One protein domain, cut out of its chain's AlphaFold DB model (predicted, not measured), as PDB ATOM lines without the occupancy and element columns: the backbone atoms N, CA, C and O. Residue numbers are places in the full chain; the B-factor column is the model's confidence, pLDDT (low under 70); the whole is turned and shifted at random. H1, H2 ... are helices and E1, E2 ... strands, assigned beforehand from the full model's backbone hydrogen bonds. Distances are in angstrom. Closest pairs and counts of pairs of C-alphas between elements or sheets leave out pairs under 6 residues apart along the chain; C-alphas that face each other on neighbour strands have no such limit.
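What this domain is: This is residues 28 to 128 and 135 to 199 of the 204 residues of an uncharacterized protein of Acholeplasmataceae bacterium (UniProt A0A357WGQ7). Picture one twisted sheet of seven strands, with the long helix H2 laid along E5 and E6 on one face and the short helix H5 crossing E1 on that same face, while residues 100 to 115 loop over the opposite face. H3 grazes the sheet with residues 153 to 157, and H1 packs on H2. The printed part has 166 residues, with five named helices and eight named strands in the order E1 E2 E3 H1 H2 E4 E5 E6 H3 E7 H4 H5 E8. The class is mixed, helices and strands, and the mixed sheet runs E4 E5 E6 E3 E2 E1 E8. The whole is compact, with a radius of gyration of the C-alphas of 16.3 A, and elongated, spanning 54 by 34 by 28 A.

How they stand to each other: Start at E3, residues 53 to 61, an inner strand. E6, residues 136 to 144, is antiparallel to it, with N 56 and O 141 2.9 A apart. E5, residues 116 to 121, is antiparallel to E6, with N 119 and O 140 at 2.8 A. The edge strand E4, residues 96 to 99, is parallel to E5, with N 118 and O 97 at 2.8 A. On the other side of E3, E2, residues 37 to 43, has N 55 and O 40 at 2.8 A. E1, residues 28 to 33, has N 31 and O 39 of E2 at 2.8 A; E1 E2 E3 form a meander, each strand the antiparallel neighbour of the one before. The edge strand E8, residues 194 to 199, is antiparallel to E1, with N 30 and O 196 at 2.9 A. H2, residues 72 to 91, and H5, residues 187 to 192, are on the same face, making two layers, helices on one face of a sheet. H2 has a height over the sheet of 9.4 A and runs along the strands, at 15 degrees to E6 on the local plane. H5, 7.5 A high, runs across, at 75 degrees to E1 on the local plane. H1, residues 62 to 65, touches H2's residues 75 to 79, closest at the C-alphas of Ser 62 and Ala 75, 5.3 A. E3, H1 H2, E4 form a split strand-helix-strand unit, two strands running the same way with E5 E6 between them, its crossover right-handed. H3, residues 151 to 160, only grazes the sheet and is near H2. E7, residues 172 to 174, pairs with no named strand and meets H4, residues 175 to 178, only through their link. Every O i to N i+4 pair is within hydrogen-bond range in H2, H3 and H5; H1 and H4 are too short for such a pair.

Where its parts are: Find C-alpha 28 at (49.868, 17.586, -5.817), where E1 begins. H2 runs 28.5 A from C-alpha 72 at (49.191, 56.490, -15.022); E3 is 26.7 A long and E6 26.6 A. E8 ends at C-alpha 199, (49.413, 13.809, -0.897).

The domain as a whole: The farthest C-alphas, Asp 46 and Ser 128, are 54.4 A apart. Residues 129 to 134 are not printed; C-alphas 128 and 135 stand 13.6 A apart across the cut. The links E4 to E5 and H3 to E7 are long. The pLDDT is under 70 at residues 34 to 35, 104 to 110 and 122 to 128.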
ATOM      1  N   LEU A  28      49.970  16.166  -5.505       87.19
ATOM      2  CA  LEU A  28      49.868  17.586  -5.817       87.19
ATOM      3  C   LEU A  28      51.228  18.254  -5.605       87.19
ATOM      4  O   LEU A  28      51.774  18.236  -4.504       87.19
ATOM      5  N   ILE A  29      51.758  18.879  -6.652       89.12
ATOM      6  CA  ILE A  29      52.963  19.706  -6.587       89.12
ATOM      7  C   ILE A  29      52.568  21.163  -6.810       89.12
ATOM      8  O   ILE A  29      51.882  21.488  -7.781       89.12
ATOM      9  N   VAL A  30      53.029  22.041  -5.922       88.00
ATOM     10  CA  VAL A  30      52.822  23.488  -5.995       88.00
ATOM     11  C   VAL A  30      54.171  24.176  -6.135       88.00
ATOM     12  O   VAL A  30      55.094  23.910  -5.366       88.00
ATOM     13  N   TYR A  31      54.270  25.060  -7.122       87.38
ATOM     14  CA  TYR A  31      55.360  26.009  -7.281       87.38
ATOM     15  C   TYR A  31      54.799  27.423  -7.164       87.38
ATOM     16  O   TYR A  31      53.910  27.801  -7.928       87.38
ATOM     17  N   ASP A  32      55.346  28.203  -6.239       83.88
ATOM     18  CA  ASP A  32      54.940  29.588  -6.008       83.88
ATOM     19  C   ASP A  32      56.132  30.532  -6.117       83.88
ATOM     20  O   ASP A  32      57.166  30.322  -5.473       83.88
ATOM     21  N   LEU A  33      55.974  31.599  -6.897       83.44
ATOM     22  CA  LEU A  33      56.945  32.678  -7.008       83.44
ATOM     23  C   LEU A  33      56.298  33.996  -6.565       83.44
ATOM     24  O   LEU A  33      55.372  34.492  -7.205       83.44
ATOM     25  N   GLU A  34      56.781  34.518  -5.434       68.50
ATOM     26  CA  GLU A  34      56.507  35.869  -4.908       68.50
ATOM     27  C   GLU A  34      55.023  36.276  -4.786       68.50
ATOM     28  O   GLU A  34      54.714  37.453  -4.704       68.50
ATOM     29  N   GLN A  35      54.089  35.317  -4.704       67.00
ATOM     30  CA  GLN A  35      52.627  35.546  -4.690       67.00
ATOM     31  C   GLN A  35      52.040  36.114  -6.000       67.00
ATOM     32  O   GLN A  35      50.814  36.198  -6.132       67.00
ATOM     33  N   ASP A  36      52.881  36.400  -6.993       74.56
ATOM     34  CA  ASP A  36      52.487  36.907  -8.310       74.56
ATOM     35  C   ASP A  36      52.126  35.787  -9.273       74.56
ATOM     36  O   ASP A  36      51.179  35.907 -10.057       74.56
ATOM     37  N   ARG A  37      52.866  34.677  -9.210       88.06
ATOM     38  CA  ARG A  37      52.655  33.528 -10.083       88.06
ATOM     39  C   ARG A  37      52.672  32.221  -9.314       88.06
ATOM     40  O   ARG A  37      53.553  31.969  -8.495       88.06
ATOM     41  N   THR A  38      51.706  31.377  -9.643       90.56
ATOM     42  CA  THR A  38      51.550  30.045  -9.064       90.56
ATOM     43  C   THR A  38      51.349  29.041 -10.184       90.56
ATOM     44  O   THR A  38      50.534  29.255 -11.083       90.56
ATOM     45  N   LEU A  39      52.070  27.929 -10.100       93.69
ATOM     46  CA  LEU A  39      51.872  26.749 -10.924       93.69
ATOM     47  C   LEU A  39      51.529  25.583 -10.001       93.69
ATOM     48  O   LEU A  39      52.328  25.210  -9.143       93.69
ATOM     49  N   LYS A  40      50.361  24.975 -10.191       93.25
ATOM     50  CA  LYS A  40      50.006  23.739  -9.485       93.25
ATOM     51  C   LYS A  40      49.773  22.622 -10.474       93.25
ATOM     52  O   LYS A  40      49.185  22.836 -11.530       93.25
ATOM     53  N   MET A  41      50.217  21.430 -10.118       93.56
ATOM     54  CA  MET A  41      50.118  20.248 -10.959       93.56
ATOM     55  C   MET A  41      49.705  19.061 -10.109       93.56
ATOM     56  O   MET A  41      50.341  18.766  -9.096       93.56
ATOM     57  N   ARG A  42      48.663  18.367 -10.547       91.69
ATOM     58  CA  ARG A  42      48.274  17.073 -10.008       91.69
ATOM     59  C   ARG A  42      48.804  15.979 -10.920       91.69
ATOM     60  O   ARG A  42      48.646  16.066 -12.137       91.69
ATOM     61  N   PHE A  43      49.401  14.962 -10.319       91.56
ATOM     62  CA  PHE A  43      49.916  13.770 -10.975       91.56
ATOM     63  C   PHE A  43      49.141  12.539 -10.484       91.56
ATOM     64  O   PHE A  43      48.809  12.484  -9.292       91.56
ATOM     65  N   PRO A  44      48.905  11.534 -11.343       89.19
ATOM     66  CA  PRO A  44      48.505  10.203 -10.904       89.19
ATOM     67  C   PRO A  44      49.487   9.637  -9.872       89.19
ATOM     68  O   PRO A  44      50.674   9.971  -9.873       89.19
ATOM     69  N   SER A  45      49.007   8.752  -9.001       81.38
ATOM     70  CA  SER A  45      49.790   8.175  -7.896       81.38
ATOM     71  C   SER A  45      51.045   7.411  -8.341       81.38
ATOM     72  O   SER A  45      51.978   7.244  -7.560       81.38
ATOM     73  N   ASP A  46      51.072   6.922  -9.580       84.62
ATOM     74  CA  ASP A  46      52.138   6.106 -10.163       84.62
ATOM     75  C   ASP A  46      52.976   6.846 -11.221       84.62
ATOM     76  O   ASP A  46      53.758   6.215 -11.939       84.62
ATOM     77  N   SER A  47      52.849   8.175 -11.318       88.25
ATOM     78  CA  SER A  47      53.549   8.971 -12.325       88.25
ATOM     79  C   SER A  47      54.185  10.242 -11.766       88.25
ATOM     80  O   SER A  47      53.580  11.000 -11.014       88.25
ATOM     81  N   ASP A  48      55.409  10.514 -12.215       88.06
ATOM     82  CA  ASP A  48      56.116  11.775 -11.963       88.06
ATOM     83  C   ASP A  48      56.167  12.681 -13.202       88.06
ATOM     84  O   ASP A  48      56.674  13.799 -13.127       88.06
ATOM     85  N   ASP A  49      55.653  12.204 -14.339       93.31
ATOM     86  CA  ASP A  49      55.684  12.929 -15.612       93.31
ATOM     87  C   ASP A  49      54.285  13.287 -16.117       93.31
ATOM     88  O   ASP A  49      54.111  14.346 -16.708       93.31
ATOM     89  N   GLN A  50      53.277  12.446 -15.881       93.56
ATOM     90  CA  GLN A  50      51.922  12.705 -16.365       93.56
ATOM     91  C   GLN A  50      51.195  13.652 -15.419       93.56
ATOM     92  O   GLN A  50      50.895  13.304 -14.283       93.56
ATOM     93  N   ILE A  51      50.887  14.844 -15.903       93.50
ATOM     94  CA  ILE A  51      50.060  15.817 -15.204       93.50
ATOM     95  C   ILE A  51      48.619  15.607 -15.668       93.50
ATOM     96  O   ILE A  51      48.332  15.667 -16.866       93.50
ATOM     97  N   GLU A  52      47.724  15.357 -14.717       90.88
ATOM     98  CA  GLU A  52      46.293  15.125 -14.943       90.88
ATOM     99  C   GLU A  52      45.441  16.382 -14.732       90.88
ATOM    100  O   GLU A  52      44.390  16.545 -15.347       90.88
ATOM    101  N   THR A  53      45.910  17.305 -13.897       90.56
ATOM    102  CA  THR A  53      45.294  18.621 -13.708       90.56
ATOM    103  C   THR A  53      46.394  19.652 -13.553       90.56
ATOM    104  O   THR A  53      47.356  19.424 -12.818       90.56
ATOM    105  N   ILE A  54      46.251  20.798 -14.207       93.06
ATOM    106  CA  ILE A  54      47.201  21.903 -14.098       93.06
ATOM    107  C   ILE A  54      46.469  23.204 -13.793       93.06
ATOM    108  O   ILE A  54      45.365  23.438 -14.283       93.06
ATOM    109  N   MET A  55      47.093  24.048 -12.980       93.62
ATOM    110  CA  MET A  55      46.646  25.407 -12.729       93.62
ATOM    111  C   MET A  55      47.780  26.388 -12.959       93.62
ATOM    112  O   MET A  55      48.879  26.213 -12.431       93.62
ATOM    113  N   PHE A  56      47.465  27.431 -13.714       93.19
ATOM    114  CA  PHE A  56      48.310  28.589 -13.935       93.19
ATOM    115  C   PHE A  56      47.629  29.784 -13.291       93.19
ATOM    116  O   PHE A  56      46.493  30.093 -13.643       93.19
ATOM    117  N   ARG A  57      48.308  30.487 -12.390       91.62
ATOM    118  CA  ARG A  57      47.858  31.789 -11.894       91.62
ATOM    119  C   ARG A  57      48.927  32.825 -12.152       91.62
ATOM    120  O   ARG A  57      50.081  32.601 -11.807       91.62
ATOM    121  N   MET A  58      48.526  33.967 -12.687       91.12
ATOM    122  CA  MET A  58      49.376  35.146 -12.814       91.12
ATOM    123  C   MET A  58      48.617  36.412 -12.439       91.12
ATOM    124  O   MET A  58      47.411  36.515 -12.671       91.12
ATOM    125  N   ILE A  59      49.336  37.367 -11.863       88.81
ATOM    126  CA  ILE A  59      48.881  38.743 -11.679       88.81
ATOM    127  C   ILE A  59      49.502  39.586 -12.792       88.81
ATOM    128  O   ILE A  59      50.702  39.481 -13.042       88.81
ATOM    129  N   ARG A  60      48.688  40.394 -13.477       89.69
ATOM    130  CA  ARG A  60      49.175  41.387 -14.440       89.69
ATOM    131  C   ARG A  60      49.089  42.770 -13.836       89.69
ATOM    132  O   ARG A  60      48.015  43.152 -13.376       89.69
ATOM    133  N   TYR A  61      50.186  43.511 -13.884       87.56
ATOM    134  CA  TYR A  61      50.272  44.860 -13.348       87.56
ATOM    135  C   TYR A  61      50.254  45.897 -14.472       87.56
ATOM    136  O   TYR A  61      50.846  45.700 -15.531       87.56
ATOM    137  N   SER A  62      49.594  47.031 -14.241       87.62
ATOM    138  CA  SER A  62      49.620  48.174 -15.175       87.62
ATOM    139  C   SER A  62      51.037  48.684 -15.435       87.62
ATOM    140  O   SER A  62      51.351  49.111 -16.542       87.62
ATOM    141  N   GLU A  63      51.911  48.605 -14.430       87.00
ATOM    142  CA  GLU A  63      53.308  49.019 -14.545       87.00
ATOM    143  C   GLU A  63      54.086  48.188 -15.577       87.00
ATOM    144  O   GLU A  63      54.899  48.751 -16.307       87.00
ATOM    145  N   ASP A  64      53.765  46.898 -15.726       87.75
ATOM    146  CA  ASP A  64      54.393  46.012 -16.719       87.75
ATOM    147  C   ASP A  64      54.016  46.388 -18.163       87.75
ATOM    148  O   ASP A  64      54.706  46.021 -19.115       87.75
ATOM    149  N   LEU A  65      52.905  47.111 -18.336       87.94
ATOM    150  CA  LEU A  65      52.379  47.547 -19.631       87.94
ATOM    151  C   LEU A  65      52.743  48.999 -19.963       87.94
ATOM    152  O   LEU A  65      52.406  49.486 -21.047       87.94
ATOM    153  N   ARG A  66      53.429  49.691 -19.049       88.62
ATOM    154  CA  ARG A  66      53.806  51.095 -19.194       88.62
ATOM    155  C   ARG A  66      54.903  51.268 -20.244       88.62
ATOM    156  O   ARG A  66      55.919  50.576 -20.227       88.62
ATOM    157  N   GLN A  67      54.725  52.241 -21.130       89.62
ATOM    158  CA  GLN A  67      55.729  52.643 -22.114       89.62
ATOM    159  C   GLN A  67      56.457  53.926 -21.696       89.62
ATOM    160  O   GLN A  67      56.014  54.676 -20.827       89.62
ATOM    161  N   GLU A  68      57.619  54.175 -22.305       88.00
ATOM    162  CA  GLU A  68      58.385  55.395 -22.047       88.00
ATOM    163  C   GLU A  68      57.555  56.634 -22.419       88.00
ATOM    164  O   GLU A  68      57.182  56.820 -23.575       88.00
ATOM    165  N   GLY A  69      57.283  57.484 -21.424       84.12
ATOM    166  CA  GLY A  69      56.470  58.691 -21.585       84.12
ATOM    167  C   GLY A  69      54.980  58.524 -21.270       84.12
ATOM    168  O   GLY A  69      54.265  59.522 -21.337       84.12
ATOM    169  N   ASP A  70      54.525  57.323 -20.901       83.50
ATOM    170  CA  ASP A  70      53.153  57.093 -20.435       83.50
ATOM    171  C   ASP A  70      52.910  57.751 -19.065       83.50
ATOM    172  O   ASP A  70      53.771  57.734 -18.178       83.50
ATOM    173  N   ASP A  71      51.702  58.279 -18.878       84.06
ATOM    174  CA  ASP A  71      51.164  58.599 -17.560       84.06
ATOM    175  C   ASP A  71      50.445  57.381 -16.940       84.06
ATOM    176  O   ASP A  71      50.411  56.278 -17.497       84.06
ATOM    177  N   ASP A  72      49.912  57.555 -15.727       83.25
ATOM    178  CA  ASP A  72      49.191  56.490 -15.022       83.25
ATOM    179  C   ASP A  72      47.897  56.074 -15.757       83.25
ATOM    180  O   ASP A  72      47.494  54.916 -15.657       83.25
ATOM    181  N   GLU A  73      47.265  56.983 -16.509       84.88
ATOM    182  CA  GLU A  73      46.015  56.732 -17.243       84.88
ATOM    183  C   GLU A  73      46.267  55.852 -18.472       84.88
ATOM    184  O   GLU A  73      45.606  54.830 -18.636       84.88
ATOM    185  N   ALA A  74      47.303  56.144 -19.261       88.31
ATOM    186  CA  ALA A  74      47.672  55.319 -20.410       88.31
ATOM    187  C   ALA A  74      48.042  53.877 -20.013       88.31
ATOM    188  O   ALA A  74      47.674  52.921 -20.697       88.31
ATOM    189  N   ALA A  75      48.756  53.694 -18.897       88.25
ATOM    190  CA  ALA A  75      49.086  52.361 -18.385       88.25
ATOM    191  C   ALA A  75      47.841  51.607 -17.874       88.25
ATOM    192  O   ALA A  75      47.739  50.390 -18.043       88.25
ATOM    193  N   TYR A  76      46.891  52.326 -17.269       86.94
ATOM    194  CA  TYR A  76      45.605  51.777 -16.840       86.94
ATOM    195  C   TYR A  76      44.761  51.318 -18.033       86.94
ATOM    196  O   TYR A  76      44.298  50.178 -18.037       86.94
ATOM    197  N   ASP A  77      44.619  52.152 -19.062       88.06
ATOM    198  CA  ASP A  77      43.824  51.837 -20.252       88.06
ATOM    199  C   ASP A  77      44.344  50.574 -20.947       88.06
ATOM    200  O   ASP A  77      43.573  49.662 -21.243       88.06
ATOM    201  N   ARG A  78      45.669  50.441 -21.100       90.94
ATOM    202  CA  ARG A  78      46.287  49.215 -21.638       90.94
ATOM    203  C   ARG A  78      46.011  47.985 -20.772       90.94
ATOM    204  O   ARG A  78      45.885  46.883 -21.304       90.94
ATOM    205  N   LEU A  79      45.945  48.139 -19.447       90.44
ATOM    206  CA  LEU A  79      45.610  47.031 -18.550       90.44
ATOM    207  C   LEU A  79      44.144  46.607 -18.710       90.44
ATOM    208  O   LEU A  79      43.866  45.407 -18.715       90.44
ATOM    209  N   VAL A  80      43.228  47.564 -18.876       89.88
ATOM    210  CA  VAL A  80      41.817  47.284 -19.182       89.88
ATOM    211  C   VAL A  80      41.697  46.582 -20.535       89.88
ATOM    212  O   VAL A  80      41.052  45.539 -20.614       89.88
ATOM    213  N   GLU A  81      42.386  47.064 -21.571       93.00
ATOM    214  CA  GLU A  81      42.428  46.409 -22.886       93.00
ATOM    215  C   GLU A  81      42.981  44.976 -22.800       93.00
ATOM    216  O   GLU A  81      42.442  44.059 -23.422       93.00
ATOM    217  N   ALA A  82      44.036  44.754 -22.007       93.31
ATOM    218  CA  ALA A  82      44.600  43.424 -21.783       93.31
ATOM    219  C   ALA A  82      43.605  42.492 -21.075       93.31
ATOM    220  O   ALA A  82      43.437  41.344 -21.493       93.31
ATOM    221  N   PHE A  83      42.907  42.989 -20.052       92.56
ATOM    222  CA  PHE A  83      41.851  42.250 -19.362       92.56
ATOM    223  C   PHE A  83      40.713  41.874 -20.317       92.56
ATOM    224  O   PHE A  83      40.345  40.702 -20.402       92.56
ATOM    225  N   GLU A  84      40.184  42.832 -21.081       93.56
ATOM    226  CA  GLU A  84      39.109  42.588 -22.052       93.56
ATOM    227  C   GLU A  84      39.542  41.603 -23.145       93.56
ATOM    228  O   GLU A  84      38.771  40.718 -23.529       93.56
ATOM    229  N   SER A  85      40.788  41.711 -23.610       95.81
ATOM    230  CA  SER A  85      41.381  40.781 -24.571       95.81
ATOM    231  C   SER A  85      41.485  39.365 -24.002       95.81
ATOM    232  O   SER A  85      41.111  38.411 -24.687       95.81
ATOM    233  N   ASP A  86      41.951  39.204 -22.761       95.25
ATOM    234  CA  ASP A  86      42.026  37.898 -22.101       95.25
ATOM    235  C   ASP A  86      40.612  37.311 -21.912       95.25
ATOM    236  O   ASP A  86      40.366  36.161 -22.290       95.25
ATOM    237  N   VAL A  87      39.638  38.100 -21.437       93.69
ATOM    238  CA  VAL A  87      38.230  37.671 -21.321       93.69
ATOM    239  C   VAL A  87      37.684  37.203 -22.671       93.69
ATOM    240  O   VAL A  87      37.106  36.115 -22.756       93.69
ATOM    241  N   ALA A  88      37.869  37.990 -23.733       95.75
ATOM    242  CA  ALA A  88      37.393  37.657 -25.073       95.75
ATOM    243  C   ALA A  88      38.067  36.392 -25.624       95.75
ATOM    244  O   ALA A  88      37.400  35.549 -26.232       95.75
ATOM    245  N   TYR A  89      39.369  36.234 -25.377       96.81
ATOM    246  CA  TYR A  89      40.138  35.067 -25.786       96.81
ATOM    247  C   TYR A  89      39.573  33.777 -25.184       96.81
ATOM    248  O   TYR A  89      39.251  32.851 -25.932       96.81
ATOM    249  N   PHE A  90      39.404  33.720 -23.857       95.88
ATOM    250  CA  PHE A  90      38.925  32.508 -23.179       95.88
ATOM    251  C   PHE A  90      37.431  32.262 -23.387       95.88
ATOM    252  O   PHE A  90      37.024  31.113 -23.551       95.88
ATOM    253  N   SER A  91      36.616  33.319 -23.466       94.44
ATOM    254  CA  SER A  91      35.171  33.191 -23.715       94.44
ATOM    255  C   SER A  91      34.865  32.642 -25.112       94.44
ATOM    256  O   SER A  91      33.784  32.108 -25.349       94.44
ATOM    257  N   GLY A  92      35.810  32.765 -26.050       94.06
ATOM    258  CA  GLY A  92      35.717  32.184 -27.388       94.06
ATOM    259  C   GLY A  92      36.105  30.703 -27.475       94.06
ATOM    260  O   GLY A  92      36.090  30.145 -28.577       94.06
ATOM    261  N   LEU A  93      36.498  30.064 -26.368       95.06
ATOM    262  CA  LEU A  93      36.915  28.661 -26.334       95.06
ATOM    263  C   LEU A  93      35.742  27.726 -26.016       95.06
ATOM    264  O   LEU A  93      34.821  28.071 -25.280       95.06
ATOM    265  N   ASN A  94      35.775  26.517 -26.577       93.00
ATOM    266  CA  ASN A  94      34.711  25.537 -26.385       93.00
ATOM    267  C   ASN A  94      34.929  24.751 -25.085       93.00
ATOM    268  O   ASN A  94      36.041  24.315 -24.801       93.00
ATOM    269  N   GLY A  95      33.866  24.528 -24.310       88.88
ATOM    270  CA  GLY A  95      33.957  23.784 -23.048       88.88
ATOM    271  C   GLY A  95      34.774  24.487 -21.953       88.88
ATOM    272  O   GLY A  95      35.189  23.833 -21.000       88.88
ATOM    273  N   VAL A  96      34.997  25.798 -22.086       91.75
ATOM    274  CA  VAL A  96      35.685  26.640 -21.099       91.75
ATOM    275  C   VAL A  96      34.664  27.507 -20.372       91.75
ATOM    276  O   VAL A  96      33.836  28.159 -21.007       91.75
ATOM    277  N   LEU A  97      34.727  27.533 -19.044       93.12
ATOM    278  CA  LEU A  97      33.998  28.508 -18.236       93.12
ATOM    279  C   LEU A  97      34.894  29.709 -17.952       93.12
ATOM    280  O   LEU A  97      35.992  29.536 -17.437       93.12
ATOM    281  N   VAL A  98      34.400  30.916 -18.214       92.75
ATOM    282  CA  VAL A  98      35.034  32.163 -17.769       92.75
ATOM    283  C   VAL A  98      34.190  32.765 -16.652       92.75
ATOM    284  O   VAL A  98      32.974  32.900 -16.795       92.75
ATOM    285  N   THR A  99      34.809  33.093 -15.522       89.50
ATOM    286  CA  THR A  99      34.126  33.629 -14.340       89.50
ATOM    287  C   THR A  99      35.023  34.596 -13.568       89.50
ATOM    288  O   THR A  99      36.241  34.555 -13.680       89.50
ATOM    289  N   ASP A 100      34.418  35.465 -12.771       85.38
ATOM    290  CA  ASP A 100      35.059  36.359 -11.801       85.38
ATOM    291  C   ASP A 100      35.127  35.757 -10.385       85.38
ATOM    292  O   ASP A 100      35.679  36.347  -9.457       85.38
ATOM    293  N   ARG A 101      34.569  34.555 -10.190       83.00
ATOM    294  CA  ARG A 101      34.563  33.878  -8.892       83.00
ATOM    295  C   ARG A 101      35.971  33.489  -8.478       83.00
ATOM    296  O   ARG A 101      36.724  32.926  -9.271       83.00
ATOM    297  N   THR A 102      36.288  33.686  -7.201       78.12
ATOM    298  CA  THR A 102      37.539  33.198  -6.617       78.12
ATOM    299  C   THR A 102      37.615  31.669  -6.743       78.12
ATOM    300  O   THR A 102      36.730  30.988  -6.221       78.12
ATOM    301  N   PRO A 103      38.644  31.115  -7.411       75.44
ATOM    302  CA  PRO A 103      38.788  29.673  -7.544       75.44
ATOM    303  C   PRO A 103      39.098  29.019  -6.198       75.44
ATOM    304  O   PRO A 103      39.852  29.567  -5.388       75.44
ATOM    305  N   ASP A 104      38.612  27.793  -5.999       69.44
ATOM    306  CA  ASP A 104      39.141  26.919  -4.952       69.44
ATOM    307  C   ASP A 104      40.513  26.379  -5.382       69.44
ATOM    308  O   ASP A 104      40.670  25.285  -5.929       69.44
ATOM    309  N   ILE A 105      41.537  27.193  -5.136       64.00
ATOM    310  CA  ILE A 105      42.922  26.860  -5.469       64.00
ATOM    311  C   ILE A 105      43.486  25.730  -4.606       64.00
ATOM    312  O   ILE A 105      44.563  25.228  -4.931       64.00
ATOM    313  N   ILE A 106      42.843  25.368  -3.491       64.69
ATOM    314  CA  ILE A 106      43.336  24.315  -2.593       64.69
ATOM    315  C   ILE A 106      43.073  22.955  -3.234       64.69
ATOM    316  O   ILE A 106      43.965  22.113  -3.255       64.69
ATOM    317  N   ASN A 107      41.894  22.779  -3.829       65.38
ATOM    318  CA  ASN A 107      41.446  21.474  -4.302       65.38
ATOM    319  C   ASN A 107      41.658  21.220  -5.801       65.38
ATOM    320  O   ASN A 107      41.313  20.134  -6.260       65.38
ATOM    321  N   LEU A 108      42.214  22.168  -6.573       69.88
ATOM    322  CA  LEU A 108      42.423  22.035  -8.030       69.88
ATOM    323  C   LEU A 108      41.240  21.359  -8.739       69.88
ATOM    324  O   LEU A 108      41.413  20.427  -9.526       69.88
ATOM    325  N   LYS A 109      40.022  21.764  -8.383       69.44
ATOM    326  CA  LYS A 109      38.817  21.275  -9.040       69.44
ATOM    327  C   LYS A 109      38.445  22.281 -10.112       69.44
ATOM    328  O   LYS A 109      38.356  23.477  -9.839       69.44
ATOM    329  N   SER A 110      38.269  21.781 -11.326       68.38
ATOM    330  CA  SER A 110      37.550  22.520 -12.348       68.38
ATOM    331  C   SER A 110      36.085  22.677 -11.919       68.38
ATOM    332  O   SER A 110      35.563  21.921 -11.091       68.38
ATOM    333  N   GLU A 111      35.424  23.707 -12.435       78.25
ATOM    334  CA  GLU A 111      34.017  23.962 -12.129       78.25
ATOM    335  C   GLU A 111      33.126  22.866 -12.730       78.25
ATOM    336  O   GLU A 111      33.368  22.374 -13.832       78.25
ATOM    337  N   ALA A 112      32.074  22.471 -12.008       73.62
ATOM    338  CA  ALA A 112      31.253  21.327 -12.401       73.62
ATOM    339  C   ALA A 112      30.681  21.490 -13.823       73.62
ATOM    340  O   ALA A 112      29.950  22.440 -14.111       73.62
ATOM    341  N   GLY A 113      30.987  20.527 -14.698       75.69
ATOM    342  CA  GLY A 113      30.558  20.527 -16.100       75.69
ATOM    343  C   GLY A 113      31.476  21.290 -17.058       75.69
ATOM    344  O   GLY A 113      31.178  21.334 -18.252       75.69
ATOM    345  N   TYR A 114      32.582  21.852 -16.568       83.94
ATOM    346  CA  TYR A 114      33.573  22.556 -17.370       83.94
ATOM    347  C   TYR A 114      34.969  22.017 -17.055       83.94
ATOM    348  O   TYR A 114      35.536  22.388 -16.032       83.94
ATOM    349  N   PRO A 115      35.570  21.188 -17.926       85.88
ATOM    350  CA  PRO A 115      36.906  20.640 -17.684       85.88
ATOM    351  C   PRO A 115      37.994  21.721 -17.625       85.88
ATOM    352  O   PRO A 115      39.089  21.486 -17.120       85.88
ATOM    353  N   ILE A 116      37.697  22.918 -18.132       89.44
ATOM    354  CA  ILE A 116      38.552  24.090 -18.029       89.44
ATOM    355  C   ILE A 116      37.748  25.235 -17.421       89.44
ATOM    356  O   ILE A 116      36.703  25.617 -17.955       89.44
ATOM    357  N   SER A 117      38.276  25.834 -16.359       91.69
ATOM    358  CA  SER A 117      37.763  27.078 -15.794       91.69
ATOM    359  C   SER A 117      38.835  28.164 -15.810       91.69
ATOM    360  O   SER A 117      40.014  27.925 -15.546       91.69
ATOM    361  N   VAL A 118      38.419  29.377 -16.151       91.75
ATOM    362  CA  VAL A 118      39.250  30.575 -16.177       91.75
ATOM    363  C   VAL A 118      38.615  31.602 -15.259       91.75
ATOM    364  O   VAL A 118      37.476  32.017 -15.456       91.75
ATOM    365  N   HIS A 119      39.376  31.999 -14.252       91.56
ATOM    366  CA  HIS A 119      38.971  32.945 -13.235       91.56
ATOM    367  C   HIS A 119      39.729  34.247 -13.470       91.56
ATOM    368  O   HIS A 119      40.954  34.275 -13.315       91.56
ATOM    369  N   LEU A 120      39.018  35.300 -13.868       88.56
ATOM    370  CA  LEU A 120      39.578  36.641 -13.999       88.56
ATOM    371  C   LEU A 120      38.970  37.534 -12.923       88.56
ATOM    372  O   LEU A 120      37.799  37.884 -13.010       88.56
ATOM    373  N   SER A 121      39.762  37.882 -11.911       83.94
ATOM    374  CA  SER A 121      39.334  38.800 -10.852       83.94
ATOM    375  C   SER A 121      39.943  40.166 -11.105       83.94
ATOM    376  O   SER A 121      41.171  40.312 -11.144       83.94
ATOM    377  N   ASP A 122      39.071  41.152 -11.245       67.81
ATOM    378  CA  ASP A 122      39.392  42.554 -11.400       67.81
ATOM    379  C   ASP A 122      39.640  43.207 -10.036       67.81
ATOM    380  O   ASP A 122      38.784  43.865  -9.455       67.81
ATOM    381  N   ASP A 123      40.866  43.109  -9.525       58.12
ATOM    382  CA  ASP A 123      41.298  43.948  -8.396       58.12
ATOM    383  C   ASP A 123      41.580  45.407  -8.842       58.12
ATOM    384  O   ASP A 123      42.459  46.094  -8.309       58.12
ATOM    385  N   PHE A 124      40.803  45.934  -9.805       59.91
ATOM    386  CA  PHE A 124      40.839  47.339 -10.206       59.91
ATOM    387  C   PHE A 124      40.312  48.194  -9.049       59.91
ATOM    388  O   PHE A 124      39.124  48.510  -8.954       59.91
ATOM    389  N   LYS A 125      41.193  48.601  -8.133       46.12
ATOM    390  CA  LYS A 125      40.827  49.566  -7.093       46.12
ATOM    391  C   LYS A 125      40.481  50.900  -7.744       46.12
ATOM    392  O   LYS A 125      41.358  51.701  -8.055       46.12
ATOM    393  N   THR A 126      39.192  51.163  -7.913       40.97
ATOM    394  CA  THR A 126      38.702  52.471  -8.336       40.97
ATOM    395  C   THR A 126      38.500  53.397  -7.131       40.97
ATOM    396  O   THR A 126      37.926  53.024  -6.109       40.97
ATOM    397  N   SER A 127      38.931  54.650  -7.321       41.50
ATOM    398  CA  SER A 127      38.547  55.892  -6.625       41.50
ATOM    399  C   SER A 127      39.461  56.500  -5.534       41.50
ATOM    400  O   SER A 127      39.800  55.916  -4.508       41.50
ATOM    401  N   SER A 128      39.733  57.798  -5.754       40.31
ATOM    402  CA  SER A 128      40.113  58.882  -4.820       40.31
ATOM    403  C   SER A 128      41.557  59.035  -4.319       40.31
ATOM    404  O   SER A 128      41.863  60.073  -3.735       40.31
ATOM    405  N   VAL A 135      47.818  49.312 -10.576       82.06
ATOM    406  CA  VAL A 135      46.627  48.449 -10.550       82.06
ATOM    407  C   VAL A 135      46.930  47.093 -11.185       82.06
ATOM    408  O   VAL A 135      47.867  46.972 -11.979       82.06
ATOM    409  N   SER A 136      46.127  46.080 -10.865       86.94
ATOM    410  CA  SER A 136      46.302  44.735 -11.403       86.94
ATOM    411  C   SER A 136      44.993  43.972 -11.570       86.94
ATOM    412  O   SER A 136      43.963  44.330 -11.000       86.94
ATOM    413  N   TYR A 137      45.052  42.891 -12.344       89.00
ATOM    414  CA  TYR A 137      44.050  41.829 -12.318       89.00
ATOM    415  C   TYR A 137      44.740  40.474 -12.190       89.00
ATOM    416  O   TYR A 137      45.908  40.311 -12.557       89.00
ATOM    417  N   SER A 138      44.014  39.491 -11.666       90.12
ATOM    418  CA  SER A 138      44.499  38.113 -11.607       90.12
ATOM    419  C   SER A 138      43.818  37.261 -12.665       90.12
ATOM    420  O   SER A 138      42.614  37.375 -12.885       90.12
ATOM    421  N   LEU A 139      44.597  36.393 -13.299       93.00
ATOM    422  CA  LEU A 139      44.141  35.397 -14.254       93.00
ATOM    423  C   LEU A 139      44.552  34.030 -13.727       93.00
ATOM    424  O   LEU A 139      45.739  33.761 -13.537       93.00
ATOM    425  N   THR A 140      43.569  33.172 -13.479       93.12
ATOM    426  CA  THR A 140      43.787  31.789 -13.056       93.12
ATOM    427  C   THR A 140      43.115  30.841 -14.034       93.12
ATOM    428  O   THR A 140      41.900  30.875 -14.177       93.12
ATOM    429  N   VAL A 141      43.882  29.971 -14.679       93.94
ATOM    430  CA  VAL A 141      43.371  28.895 -15.537       93.94
ATOM    431  C   VAL A 141      43.539  27.581 -14.796       93.94
ATOM    432  O   VAL A 141      44.646  27.279 -14.359       93.94
ATOM    433  N   ILE A 142      42.473  26.797 -14.681       93.06
ATOM    434  CA  ILE A 142      42.492  25.421 -14.178       93.06
ATOM    435  C   ILE A 142      42.024  24.523 -15.319       93.06
ATOM    436  O   ILE A 142      40.958  24.755 -15.884       93.06
ATOM    437  N   ALA A 143      42.813  23.509 -15.662       91.94
ATOM    438  CA  ALA A 143      42.467  22.532 -16.687       91.94
ATOM    439  C   ALA A 143      42.590  21.112 -16.126       91.94
ATOM    440  O   ALA A 143      43.687  20.685 -15.752       91.94
ATOM    441  N   ASP A 144      41.472  20.387 -16.090       90.00
ATOM    442  CA  ASP A 144      41.422  18.943 -15.874       90.00
ATOM    443  C   ASP A 144      41.523  18.235 -17.231       90.00
ATOM    444  O   ASP A 144      40.717  18.438 -18.142       90.00
ATOM    445  N   LEU A 145      42.570  17.433 -17.387       88.56
ATOM    446  CA  LEU A 145      42.900  16.747 -18.632       88.56
ATOM    447  C   LEU A 145      42.340  15.320 -18.674       88.56
ATOM    448  O   LEU A 145      42.381  14.670 -19.718       88.56
ATOM    449  N   ARG A 146      41.810  14.827 -17.547       83.56
ATOM    450  CA  ARG A 146      41.186  13.498 -17.440       83.56
ATOM    451  C   ARG A 146      39.794  13.474 -18.051       83.56
ATOM    452  O   ARG A 146      39.318  12.423 -18.479       83.56
ATOM    453  N   GLU A 147      39.129  14.620 -18.046       71.56
ATOM    454  CA  GLU A 147      37.796  14.789 -18.604       71.56
ATOM    455  C   GLU A 147      37.860  15.005 -20.123       71.56
ATOM    456  O   GLU A 147      38.922  15.248 -20.687       71.56
ATOM    457  N   GLY A 148      36.725  14.842 -20.813       70.88
ATOM    458  CA  GLY A 148      36.608  14.894 -22.279       70.88
ATOM    459  C   GLY A 148      36.805  16.294 -22.865       70.88
ATOM    460  O   GLY A 148      35.916  16.820 -23.534       70.88
ATOM    461  N   THR A 149      37.948  16.898 -22.583       77.88
ATOM    462  CA  THR A 149      38.279  18.278 -22.882       77.88
ATOM    463  C   THR A 149      38.505  18.473 -24.372       77.88
ATOM    464  O   THR A 149      39.168  17.677 -25.041       77.88
ATOM    465  N   ASP A 150      37.961  19.566 -24.903       87.88
ATOM    466  CA  ASP A 150      38.159  19.949 -26.294       87.88
ATOM    467  C   ASP A 150      39.653  20.190 -26.571       87.88
ATOM    468  O   ASP A 150      40.271  21.113 -26.033       87.88
ATOM    469  N   SER A 151      40.252  19.344 -27.416       88.00
ATOM    470  CA  SER A 151      41.700  19.361 -27.652       88.00
ATOM    471  C   SER A 151      42.186  20.674 -28.272       88.00
ATOM    472  O   SER A 151      43.317  21.079 -28.015       88.00
ATOM    473  N   GLN A 152      41.343  21.366 -29.050       92.50
ATOM    474  CA  GLN A 152      41.687  22.678 -29.609       92.50
ATOM    475  C   GLN A 152      41.736  23.758 -28.526       92.50
ATOM    476  O   GLN A 152      42.596  24.636 -28.568       92.50
ATOM    477  N   SER A 153      40.830  23.698 -27.555       93.62
ATOM    478  CA  SER A 153      40.794  24.630 -26.429       93.62
ATOM    479  C   SER A 153      41.992  24.420 -25.501       93.62
ATOM    480  O   SER A 153      42.648  25.397 -25.143       93.62
ATOM    481  N   ILE A 154      42.371  23.165 -25.224       92.19
ATOM    482  CA  ILE A 154      43.630  22.847 -24.526       92.19
ATOM    483  C   ILE A 154      44.838  23.380 -25.287       92.19
ATOM    484  O   ILE A 154      45.669  24.067 -24.702       92.19
ATOM    485  N   GLU A 155      44.935  23.123 -26.591       93.38
ATOM    486  CA  GLU A 155      46.062  23.605 -27.389       93.38
ATOM    487  C   GLU A 155      46.180  25.135 -27.351       93.38
ATOM    488  O   GLU A 155      47.280  25.671 -27.224       93.38
ATOM    489  N   LYS A 156      45.054  25.850 -27.421       95.50
ATOM    490  CA  LYS A 156      45.026  27.311 -27.298       95.50
ATOM    491  C   LYS A 156      45.522  27.773 -25.926       95.50
ATOM    492  O   LYS A 156      46.406  28.623 -25.874       95.50
ATOM    493  N   ILE A 157      45.055  27.164 -24.838       94.75
ATOM    494  CA  ILE A 157      45.520  27.477 -23.476       94.75
ATOM    495  C   ILE A 157      47.016  27.205 -23.303       94.75
ATOM    496  O   ILE A 157      47.721  28.028 -22.727       94.75
ATOM    497  N   LEU A 158      47.523  26.095 -23.840       94.56
ATOM    498  CA  LEU A 158      48.955  25.799 -23.814       94.56
ATOM    499  C   LEU A 158      49.749  26.868 -24.561       94.56
ATOM    500  O   LEU A 158      50.704  27.414 -24.012       94.56
ATOM    501  N   ARG A 159      49.304  27.251 -25.760       96.00
ATOM    502  CA  ARG A 159      49.947  28.324 -26.531       96.00
ATOM    503  C   ARG A 159      49.901  29.665 -25.807       96.00
ATOM    504  O   ARG A 159      50.872  30.410 -25.893       96.00
ATOM    505  N   PHE A 160      48.817  29.964 -25.089       95.69
ATOM    506  CA  PHE A 160      48.705  31.175 -24.273       95.69
ATOM    507  C   PHE A 160      49.813  31.248 -23.214       95.69
ATOM    508  O   PHE A 160      50.381  32.314 -23.001       95.69
ATOM    509  N   VAL A 161      50.181  30.113 -22.611       95.50
ATOM    510  CA  VAL A 161      51.304  30.027 -21.659       95.50
ATOM    511  C   VAL A 161      52.650  29.694 -22.314       95.50
ATOM    512  O   VAL A 161      53.608  29.375 -21.613       95.50
ATOM    513  N   GLY A 162      52.754  29.785 -23.643       96.19
ATOM    514  CA  GLY A 162      54.003  29.582 -24.381       96.19
ATOM    515  C   GLY A 162      54.423  28.119 -24.562       96.19
ATOM    516  O   GLY A 162      55.583  27.838 -24.856       96.19
ATOM    517  N   LEU A 163      53.488  27.181 -24.410       96.12
ATOM    518  CA  LEU A 163      53.680  25.756 -24.671       96.12
ATOM    519  C   LEU A 163      53.083  25.362 -26.027       96.12
ATOM    520  O   LEU A 163      51.985  25.778 -26.394       96.12
ATOM    521  N   ASP A 164      53.784  24.509 -26.768       93.31
ATOM    522  CA  ASP A 164      53.253  23.886 -27.981       93.31
ATOM    523  C   ASP A 164      52.603  22.522 -27.683       93.31
ATOM    524  O   ASP A 164      52.749  21.961 -26.601       93.31
ATOM    525  N   SER A 165      51.884  21.949 -28.649       90.38
ATOM    526  CA  SER A 165      51.156  20.689 -28.454       90.38
ATOM    527  C   SER A 165      52.055  19.463 -28.229       90.38
ATOM    528  O   SER A 165      51.544  18.401 -27.879       90.38
ATOM    529  N   SER A 166      53.374  19.556 -28.431       92.75
ATOM    530  CA  SER A 166      54.293  18.426 -28.247       92.75
ATOM    531  C   SER A 166      54.427  18.003 -26.785       92.75
ATOM    532  O   SER A 166      54.790  16.847 -26.526       92.75
ATOM    533  N   VAL A 167      54.091  18.890 -25.838       94.50
ATOM    534  CA  VAL A 167      54.079  18.576 -24.402       94.50
ATOM    535  C   VAL A 167      52.953  17.617 -24.017       94.50
ATOM    536  O   VAL A 167      53.023  17.002 -22.957       94.50
ATOM    537  N   LEU A 168      51.946  17.435 -24.878       90.81
ATOM    538  CA  LEU A 168      50.859  16.485 -24.658       90.81
ATOM    539  C   LEU A 168      51.282  15.048 -25.005       90.81
ATOM    540  O   LEU A 168      52.038  14.792 -25.948       90.81
ATOM    541  N   SER A 169      50.765  14.087 -24.243       83.50
ATOM    542  CA  SER A 169      50.908  12.649 -24.473       83.50
ATOM    543  C   SER A 169      49.678  11.920 -23.933       83.50
ATOM    544  O   SER A 169      49.438  11.935 -22.731       83.50
ATOM    545  N   ASN A 170      48.894  11.276 -24.806       79.25
ATOM    546  CA  ASN A 170      47.714  10.479 -24.427       79.25
ATOM    547  C   ASN A 170      46.732  11.203 -23.479       79.25
ATOM    548  O   ASN A 170      46.284  10.612 -22.503       79.25
ATOM    549  N   ASN A 171      46.405  12.466 -23.774       78.62
ATOM    550  CA  ASN A 171      45.565  13.351 -22.948       78.62
ATOM    551  C   ASN A 171      46.171  13.778 -21.600       78.62
ATOM    552  O   ASN A 171      45.469  14.351 -20.785       78.62
ATOM    553  N   TYR A 172      47.469  13.582 -21.380       90.06
ATOM    554  CA  TYR A 172      48.196  14.152 -20.245       90.06
ATOM    555  C   TYR A 172      49.202  15.191 -20.723       90.06
ATOM    556  O   TYR A 172      49.699  15.114 -21.852       90.06
ATOM    557  N   LEU A 173      49.550  16.134 -19.854       93.62
ATOM    558  CA  LEU A 173      50.742  16.957 -20.043       93.62
ATOM    559  C   LEU A 173      51.957  16.212 -19.488       93.62
ATOM    560  O   LEU A 173      51.889  15.646 -18.404       93.62
ATOM    561  N   SER A 174      53.066  16.216 -20.225       95.75
ATOM    562  CA  SER A 174      54.356  15.715 -19.741       95.75
ATOM    563  C   SER A 174      55.107  16.835 -19.031       95.75
ATOM    564  O   SER A 174      55.469  17.843 -19.650       95.75
ATOM    565  N   PHE A 175      55.371  16.644 -17.743       95.44
ATOM    566  CA  PHE A 175      56.168  17.556 -16.933       95.44
ATOM    567  C   PHE A 175      57.582  17.724 -17.497       95.44
ATOM    568  O   PHE A 175      58.067  18.852 -17.597       95.44
ATOM    569  N   GLU A 176      58.224  16.639 -17.935       95.50
ATOM    570  CA  GLU A 176      59.577  16.676 -18.498       95.50
ATOM    571  C   GLU A 176      59.653  17.511 -19.778       95.50
ATOM    572  O   GLU A 176      60.594  18.287 -19.968       95.50
ATOM    573  N   LYS A 177      58.652  17.391 -20.653       95.94
ATOM    574  CA  LYS A 177      58.583  18.205 -21.872       95.94
ATOM    575  C   LYS A 177      58.255  19.659 -21.557       95.94
ATOM    576  O   LYS A 177      58.884  20.553 -22.114       95.94
ATOM    577  N   MET A 178      57.313  19.899 -20.645       95.38
ATOM    578  CA  MET A 178      56.914  21.244 -20.237       95.38
ATOM    579  C   MET A 178      58.084  22.021 -19.621       95.38
ATOM    580  O   MET A 178      58.367  23.135 -20.051       95.38
ATOM    581  N   LYS A 179      58.814  21.427 -18.666       94.31
ATOM    582  CA  LYS A 179      59.950  22.087 -17.995       94.31
ATOM    583  C   LYS A 179      61.163  22.303 -18.910       94.31
ATOM    584  O   LYS A 179      62.090  23.011 -18.535       94.31
ATOM    585  N   SER A 180      61.176  21.649 -20.070       93.75
ATOM    586  CA  SER A 180      62.221  21.783 -21.092       93.75
ATOM    587  C   SER A 180      61.825  22.766 -22.200       93.75
ATOM    588  O   SER A 180      62.613  22.999 -23.113       93.75
ATOM    589  N   SER A 181      60.613  23.331 -22.147       94.81
ATOM    590  CA  SER A 181      60.143  24.326 -23.109       94.81
ATOM    591  C   SER A 181      60.629  25.720 -22.716       94.81
ATOM    592  O   SER A 181      60.185  26.285 -21.719       94.81
ATOM    593  N   GLU A 182      61.530  26.290 -23.518       90.44
ATOM    594  CA  GLU A 182      62.098  27.628 -23.283       90.44
ATOM    595  C   GLU A 182      61.049  28.750 -23.347       90.44
ATOM    596  O   GLU A 182      61.227  29.793 -22.726       90.44
ATOM    597  N   GLY A 183      59.952  28.542 -24.083       92.75
ATOM    598  CA  GLY A 183      58.871  29.520 -24.230       92.75
ATOM    599  C   GLY A 183      57.869  29.534 -23.076       92.75
ATOM    600  O   GLY A 183      56.997  30.401 -23.046       92.75
ATOM    601  N   PHE A 184      57.964  28.590 -22.137       96.12
ATOM    602  CA  PHE A 184      56.969  28.430 -21.086       96.12
ATOM    603  C   PHE A 184      56.986  29.600 -20.096       96.12
ATOM    604  O   PHE A 184      57.964  29.809 -19.378       96.12
ATOM    605  N   LEU A 185      55.861  30.315 -19.981       94.69
ATOM    606  CA  LEU A 185      55.728  31.509 -19.130       94.69
ATOM    607  C   LEU A 185      55.933  31.254 -17.624       94.69
ATOM    608  O   LEU A 185      56.104  32.205 -16.863       94.69
ATOM    609  N   PHE A 186      55.883  29.994 -17.189       95.12
ATOM    610  CA  PHE A 186      56.075  29.583 -15.794       95.12
ATOM    611  C   PHE A 186      57.367  28.773 -15.594       95.12
ATOM    612  O   PHE A 186      57.538  28.115 -14.564       95.12
ATOM    613  N   LEU A 187      58.291  28.786 -16.560       94.81
ATOM    614  CA  LEU A 187      59.563  28.071 -16.434       94.81
ATOM    615  C   LEU A 187      60.386  28.573 -15.239       94.81
ATOM    616  O   LEU A 187      60.960  27.784 -14.492       94.81
ATOM    617  N   ASP A 188      60.410  29.881 -15.024       92.25
ATOM    618  CA  ASP A 188      61.066  30.506 -13.879       92.25
ATOM    619  C   ASP A 188      60.379  30.174 -12.548       92.25
ATOM    620  O   ASP A 188      61.065  29.975 -11.550       92.25
ATOM    621  N   VAL A 189      59.055  30.007 -12.532       93.06
ATOM    622  CA  VAL A 189      58.313  29.514 -11.360       93.06
ATOM    623  C   VAL A 189      58.774  28.101 -10.981       93.06
ATOM    624  O   VAL A 189      58.955  27.815  -9.801       93.06
ATOM    625  N   ILE A 190      59.062  27.234 -11.957       93.44
ATOM    626  CA  ILE A 190      59.648  25.905 -11.698       93.44
ATOM    627  C   ILE A 190      61.091  26.012 -11.180       93.44
ATOM    628  O   ILE A 190      61.487  25.250 -10.297       93.44
ATOM    629  N   GLN A 191      61.892  26.916 -11.744       92.50
ATOM    630  CA  GLN A 191      63.329  27.017 -11.456       92.50
ATOM    631  C   GLN A 191      63.646  27.749 -10.147       92.50
ATOM    632  O   GLN A 191      64.624  27.415  -9.479       92.50
ATOM    633  N   GLN A 192      62.858  28.768  -9.814       92.88
ATOM    634  CA  GLN A 192      63.138  29.737  -8.752       92.88
ATOM    635  C   GLN A 192      62.045  29.760  -7.681       92.88
ATOM    636  O   GLN A 192      62.283  30.244  -6.575       92.88
ATOM    637  N   GLY A 193      60.853  29.243  -7.991       90.50
ATOM    638  CA  GLY A 193      59.734  29.213  -7.062       90.50
ATOM    639  C   GLY A 193      59.946  28.244  -5.902       90.50
ATOM    640  O   GLY A 193      60.703  27.269  -5.966       90.50
ATOM    641  N   LYS A 194      59.224  28.499  -4.813       91.12
ATOM    642  CA  LYS A 194      59.147  27.583  -3.679       91.12
ATOM    643  C   LYS A 194      58.342  26.354  -4.098       91.12
ATOM    644  O   LYS A 194      57.182  26.489  -4.477       91.12
ATOM    645  N   ARG A 195      58.948  25.168  -3.994       93.12
ATOM    646  CA  ARG A 195      58.286  23.884  -4.264       93.12
ATOM    647  C   ARG A 195      57.707  23.287  -2.987       93.12
ATOM    648  O   ARG A 195      58.439  23.068  -2.020       93.12
ATOM    649  N   GLU A 196      56.434  22.930  -3.030       90.12
ATOM    650  CA  GLU A 196      55.741  22.161  -1.997       90.12
ATOM    651  C   GLU A 196      55.057  20.939  -2.622       90.12
ATOM    652  O   GLU A 196      54.669  20.954  -3.792       90.12
ATOM    653  N   GLU A 197      54.956  19.856  -1.856       89.00
ATOM    654  CA  GLU A 197      54.374  18.591  -2.304       89.00
ATOM    655  C   GLU A 197      53.388  18.079  -1.261       89.00
ATOM    656  O   GLU A 197      53.680  18.077  -0.062       89.00
ATOM    657  N   PHE A 198      52.229  17.641  -1.739       84.88
ATOM    658  CA  PHE A 198      51.120  17.180  -0.923       84.88
ATOM    659  C   PHE A 198      50.613  15.845  -1.464       84.88
ATOM    660  O   PHE A 198      50.516  15.649  -2.678       84.88
ATOM    661  N   ALA A 199      50.260  14.940  -0.552       80.50
ATOM    662  CA  ALA A 199      49.413  13.809  -0.897       80.50
ATOM    663  C   ALA A 199      47.978  14.333  -1.028       80.50
ATOM    664  O   ALA A 199      47.448  14.915  -0.080       80.50
TER     665      ALA A 199